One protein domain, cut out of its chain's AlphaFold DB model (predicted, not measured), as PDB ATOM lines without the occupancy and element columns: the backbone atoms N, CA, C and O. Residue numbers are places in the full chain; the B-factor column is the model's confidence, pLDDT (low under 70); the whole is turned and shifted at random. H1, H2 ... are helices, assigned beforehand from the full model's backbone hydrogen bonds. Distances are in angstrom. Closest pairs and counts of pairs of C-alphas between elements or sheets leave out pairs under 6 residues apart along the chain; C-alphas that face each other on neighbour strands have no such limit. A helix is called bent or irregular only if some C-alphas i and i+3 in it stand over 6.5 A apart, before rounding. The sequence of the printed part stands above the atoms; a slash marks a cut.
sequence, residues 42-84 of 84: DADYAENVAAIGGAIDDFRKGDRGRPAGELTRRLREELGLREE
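This is residues 42 to 84 of the 84 residues of an uncharacterized protein of Pirellulales bacterium (UniProt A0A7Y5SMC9). The longest helix, H1, makes one arm of a wide-open V, and the other arm is made by the strung-out link of residues 61 to 67 and the shorter helix H2 after it. The two helices do not pack on each other, and the printed part has no core. The printed part has 43 residues with two named helices, H1 and then H2, and no named strand; the class is all helix, with 30 residues in these helices. It is extended, with a radius of gyration of the C-alphas of 15.6 A, and flat in outline, spanning 44 by 27 by 13 A.

H1, residues 42 to 60, and H2, residues 68 to 78, are apart, with no C-alpha of the one within 8 A of the other. A short link of 7 residues joins them. Residues 42 to 54, which belong to H1, stand free: no C-alpha 8 or more residues away along the chain comes within 10 A of theirs. Residues 56 to 62 stand free too, of which 56 to 60 belong to H1, and so do residues 66 to 72, of which 68 to 72 belong to H2, and residues 74 to 80, of which 74 to 78 belong to H2. In H1 and H2 every O i to N i+4 pair is within hydrogen-bond range, and neither helix is bent.

H1 has 19 residues and measures 27.1 A from C-alpha 42 at (231.029, 259.368, 183.229) to C-alpha 60 at (212.683, 240.523, 176.791). H2 has 11 residues and measures 15.3 A from Ala 68 to Glu 78, ending with C-alpha 78 at (232.716, 234.144, 155.242).

The two C-alphas farthest apart are those of Asp 42 and Glu 84, at 44.9 A; Glu 84 is the chain's last residue. The printed part has no cut and no long link. The mean pLDDT of the printed part is 90.8, and residues 83 to 84 are under 70.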
ATOM      1  N   ASP A  42     232.492 259.199 183.163       89.38
ATOM      2  CA  ASP A  42     231.029 259.368 183.229       89.38
ATOM      3  C   ASP A  42     230.351 258.990 181.895       89.38
ATOM      4  O   ASP A  42     229.260 258.416 181.881       89.38
ATOM      5  N   ALA A  43     231.014 259.292 180.771       89.44
ATOM      6  CA  ALA A  43     230.542 258.951 179.434       89.44
ATOM      7  C   ALA A  43     230.603 257.437 179.181       89.44
ATOM      8  O   ALA A  43     229.591 256.858 178.788       89.44
ATOM      9  N   ASP A  44     231.740 256.797 179.480       89.31
ATOM     10  CA  ASP A  44     231.904 255.344 179.327       89.31
ATOM     11  C   ASP A  44     230.904 254.586 180.219       89.31
ATOM     12  O   ASP A  44     230.300 253.599 179.808       89.31
ATOM     13  N   TYR A  45     230.677 255.064 181.448       91.56
ATOM     14  CA  TYR A  45     229.698 254.480 182.361       91.56
ATOM     15  C   TYR A  45     228.274 254.588 181.805       91.56
ATOM     16  O   TYR A  45     227.539 253.598 181.797       91.56
ATOM     17  N   ALA A  46     227.881 255.768 181.317       93.38
ATOM     18  CA  ALA A  46     226.562 255.980 180.728       93.38
ATOM     19  C   ALA A  46     226.339 255.104 179.483       93.38
ATOM     20  O   ALA A  46     225.268 254.511 179.341       93.38
ATOM     21  N   GLU A  47     227.349 254.981 178.617       94.94
ATOM     22  CA  GLU A  47     227.317 254.100 177.447       94.94
ATOM     23  C   GLU A  47     227.163 252.630 177.854       94.94
ATOM     24  O   GLU A  47     226.266 251.943 177.361       94.94
ATOM     25  N   ASN A  48     227.960 252.163 178.819       92.94
ATOM     26  CA  ASN A  48     227.880 250.794 179.328       92.94
ATOM     27  C   ASN A  48     226.494 250.476 179.909       92.94
ATOM     28  O   ASN A  48     225.920 249.424 179.620       92.94
ATOM     29  N   VAL A  49     225.918 251.392 180.696       96.50
ATOM     30  CA  VAL A  49     224.563 251.236 181.250       96.50
ATOM     31  C   VAL A  49     223.515 251.177 180.138       96.50
ATOM     32  O   VAL A  49     222.627 250.321 180.182       96.50
ATOM     33  N   ALA A  50     223.620 252.042 179.126       96.94
ATOM     34  CA  ALA A  50     222.712 252.036 177.984       96.94
ATOM     35  C   ALA A  50     222.802 250.725 177.183       96.94
ATOM     36  O   ALA A  50     221.768 250.151 176.837       96.94
ATOM     37  N   ALA A  51     224.014 250.214 176.947       96.62
ATOM     38  CA  ALA A  51     224.239 248.962 176.230       96.62
ATOM     39  C   ALA A  51     223.637 247.756 176.972       96.62
ATOM     40  O   ALA A  51     222.945 246.934 176.369       96.62
ATOM     41  N   ILE A  52     223.829 247.684 178.295       96.31
ATOM     42  CA  ILE A  52     223.216 246.647 179.140       96.31
ATOM     43  C   ILE A  52     221.686 246.748 179.095       96.31
ATOM     44  O   ILE A  52     221.008 245.732 178.945       96.31
ATOM     45  N   GLY A  53     221.136 247.963 179.193       97.62
ATOM     46  CA  GLY A  53     219.696 248.201 179.084       97.62
ATOM     47  C   GLY A  53     219.121 247.704 177.755       97.62
ATOM     48  O   GLY A  53     218.129 246.974 177.754       97.62
ATOM     49  N   GLY A  54     219.792 248.016 176.643       97.12
ATOM     50  CA  GLY A  54     219.429 247.525 175.312       97.12
ATOM     51  C   GLY A  54     219.429 245.997 175.229       97.12
ATOM     52  O   GLY A  54     218.423 245.406 174.841       97.12
ATOM     53  N   ALA A  55     220.498 245.346 175.698       96.06
ATOM     54  CA  ALA A  55     220.600 243.886 175.696       96.06
ATOM     55  C   ALA A  55     219.491 243.207 176.526       96.06
ATOM     56  O   ALA A  55     218.951 242.171 176.131       96.06
ATOM     57  N   ILE A  56     219.114 243.793 177.668       97.00
ATOM     58  CA  ILE A  56     217.996 243.304 178.491       97.00
ATOM     59  C   ILE A  56     216.666 243.429 177.738       97.00
ATOM     60  O   ILE A  56     215.839 242.514 177.792       97.00
ATOM     61  N   ASP A  57     216.434 244.545 177.053       97.81
ATOM     62  CA  ASP A  57     215.197 244.767 176.304       97.81
ATOM     63  C   ASP A  57     215.087 243.850 175.082       97.81
ATOM     64  O   ASP A  57     214.006 243.312 174.821       97.81
ATOM     65  N   ASP A  58     216.189 243.602 174.379       96.81
ATOM     66  CA  ASP A  58     216.243 242.634 173.283       96.81
ATOM     67  C   ASP A  58     215.947 241.221 173.793       96.81
ATOM     68  O   ASP A  58     215.091 240.517 173.244       96.81
ATOM     69  N   PHE A  59     216.536 240.842 174.930       96.50
ATOM     70  CA  PHE A  59     216.235 239.570 175.580       96.50
ATOM     71  C   PHE A  59     214.746 239.440 175.947       96.50
ATOM     72  O   PHE A  59     214.121 238.400 175.704       96.50
ATOM     73  N   ARG A  60     214.127 240.499 176.485       96.25
ATOM     74  CA  ARG A  60     212.683 240.523 176.791       96.25
ATOM     75  C   ARG A  60     211.812 240.389 175.543       96.25
ATOM     76  O   ARG A  60     210.764 239.751 175.614       96.25
ATOM     77  N   LYS A  61     212.248 240.937 174.406       97.38
ATOM     78  CA  LYS A  61     211.567 240.831 173.102       97.38
ATOM     79  C   LYS A  61     211.769 239.481 172.409       97.38
ATOM     80  O   LYS A  61     211.166 239.245 171.366       97.38
ATOM     81  N   GLY A  62     212.561 238.585 172.997       96.56
ATOM     82  CA  GLY A  62     212.750 237.224 172.505       96.56
ATOM     83  C   GLY A  62     214.123 236.953 171.902       96.56
ATOM     84  O   GLY A  62     214.343 235.832 171.451       96.56
ATOM     85  N   ASP A  63     215.053 237.912 171.929       94.75
ATOM     86  CA  ASP A  63     216.437 237.634 171.554       94.75
ATOM     87  C   ASP A  63     217.055 236.623 172.535       94.75
ATOM     88  O   ASP A  63     216.892 236.702 173.756       94.75
ATOM     89  N   ARG A  64     217.733 235.613 171.998       91.88
ATOM     90  CA  ARG A  64     218.442 234.577 172.764       91.88
ATOM     91  C   ARG A  64     219.922 234.519 172.395       91.88
ATOM     92  O   ARG A  64     220.619 233.595 172.808       91.88
ATOM     93  N   GLY A  65     220.399 235.500 171.635       88.75
ATOM     94  CA  GLY A  65     221.721 235.495 171.045       88.75
ATOM     95  C   GLY A  65     221.860 234.408 169.980       88.75
ATOM     96  O   GLY A  65     220.891 233.921 169.396       88.75
ATOM     97  N   ARG A  66     223.109 234.029 169.711       88.94
ATOM     98  CA  ARG A  66     223.462 232.987 168.744       88.94
ATOM     99  C   ARG A  66     224.407 231.985 169.400       88.94
ATOM    100  O   ARG A  66     225.306 232.412 170.126       88.94
ATOM    101  N   PRO A  67     224.263 230.676 169.137       90.00
ATOM    102  CA  PRO A  67     225.237 229.694 169.593       90.00
ATOM    103  C   PRO A  67     226.634 230.038 169.068       90.00
ATOM    104  O   PRO A  67     226.835 230.175 167.858       90.00
ATOM    105  N   ALA A  68     227.605 230.162 169.976       85.31
ATOM    106  CA  ALA A  68     228.953 230.617 169.635       85.31
ATOM    107  C   ALA A  68     229.612 229.748 168.552       85.31
ATOM    108  O   ALA A  68     230.195 230.283 167.614       85.31
ATOM    109  N   GLY A  69     229.470 228.419 168.624       86.19
ATOM    110  CA  GLY A  69     230.059 227.502 167.641       86.19
ATOM    111  C   GLY A  69     229.502 227.677 166.225       86.19
ATOM    112  O   GLY A  69     230.262 227.706 165.259       86.19
ATOM    113  N   GLU A  70     228.186 227.862 166.087       86.94
ATOM    114  CA  GLU A  70     227.553 228.056 164.776       86.94
ATOM    115  C   GLU A  70     227.929 229.399 164.154       86.94
ATOM    116  O   GLU A  70     228.250 229.457 162.966       86.94
ATOM    117  N   LEU A  71     227.912 230.462 164.963       89.00
ATOM    118  CA  LEU A  71     228.308 231.793 164.519       89.00
ATOM    119  C   LEU A  71     229.783 231.818 164.112       89.00
ATOM    120  O   LEU A  71     230.111 232.339 163.052       89.00
ATOM    121  N   THR A  72     230.653 231.211 164.919       88.88
ATOM    122  CA  THR A  72     232.097 231.165 164.653       88.88
ATOM    123  C   THR A  72     232.396 230.409 163.361       88.88
ATOM    124  O   THR A  72     233.170 230.899 162.544       88.88
ATOM    125  N   ARG A  73     231.757 229.252 163.129       88.81
ATOM    126  CA  ARG A  73     231.923 228.492 161.879       88.81
ATOM    127  C   ARG A  73     231.491 229.304 160.656       88.81
ATOM    128  O   ARG A  73     232.259 229.403 159.708       88.81
ATOM    129  N   ARG A  74     230.308 229.929 160.698       89.12
ATOM    130  CA  ARG A  74     229.819 230.773 159.590       89.12
ATOM    131  C   ARG A  74     230.749 231.953 159.317       89.12
ATOM    132  O   ARG A  74     231.094 232.202 158.170       89.12
ATOM    133  N   LEU A  75     231.204 232.639 160.365       91.00
ATOM    134  CA  LEU A  75     232.108 233.780 160.226       91.00
ATOM    135  C   LEU A  75     233.457 233.363 159.619       91.00
ATOM    136  O   LEU A  75     234.016 234.072 158.790       91.00
ATOM    137  N   ARG A  76     233.975 232.193 160.002       89.81
ATOM    138  CA  ARG A  76     235.193 231.626 159.410       89.81
ATOM    139  C   ARG A  76     235.021 231.304 157.929       89.81
ATOM    140  O   ARG A  76     235.912 231.623 157.149       89.81
ATOM    141  N   GLU A  77     233.887 230.723 157.538       91.31
ATOM    142  CA  GLU A  77     233.553 230.471 156.130       91.31
ATOM    143  C   GLU A  77     233.488 231.783 155.328       91.31
ATOM    144  O   GLU A  77     234.108 231.877 154.269       91.31
ATOM    145  N   GLU A  78     232.814 232.810 155.857       92.50
ATOM    146  CA  GLU A  78     232.716 234.144 155.242       92.50
ATOM    147  C   GLU A  78     234.083 234.827 155.084       92.50
ATOM    148  O   GLU A  78     234.333 235.490 154.077       92.50
ATOM    149  N   LEU A  79     234.981 234.650 156.057       93.56
ATOM    150  CA  LEU A  79     236.321 235.245 156.067       93.56
ATOM    151  C   LEU A  79     237.397 234.362 155.411       93.56
ATOM    152  O   LEU A  79     238.563 234.751 155.366       93.56
ATOM    153  N   GLY A  80     237.038 233.178 154.906       92.00
ATOM    154  CA  GLY A  80     237.973 232.253 154.259       92.00
ATOM    155  C   GLY A  80     238.989 231.592 155.202       92.00
ATOM    156  O   GLY A  80     240.036 231.133 154.746       92.00
ATOM    157  N   LEU A  81     238.698 231.524 156.502       86.50
ATOM    158  CA  LEU A  81     239.551 230.915 157.524       86.50
ATOM    159  C   LEU A  81     239.181 229.428 157.666       86.50
ATOM    160  O   LEU A  81     238.164 229.095 158.269       86.50
ATOM    161  N   ARG A  82     239.969 228.515 157.088       78.06
ATOM    162  CA  ARG A  82     239.742 227.063 157.237       78.06
ATOM    163  C   ARG A  82     240.276 226.575 158.588       78.06
ATOM    164  O   ARG A  82     241.298 227.072 159.048       78.06
ATOM    165  N   GLU A  83     239.584 225.618 159.209       64.25
ATOM    166  CA  GLU A  83     240.162 224.834 160.310       64.25
ATOM    167  C   GLU A  83     241.253 223.926 159.718       64.25
ATOM    168  O   GLU A  83     241.001 223.260 158.711       64.25
ATOM    169  N   GLU A  84     242.465 223.978 160.279       60.41
ATOM    170  CA  GLU A  84     243.536 223.005 160.000       60.41
ATOM    171  C   GLU A  84     243.222 221.645 160.631       60.41
ATOM    172  O   GLU A  84     242.713 221.626 161.778       60.41
TER     173      GLU A  84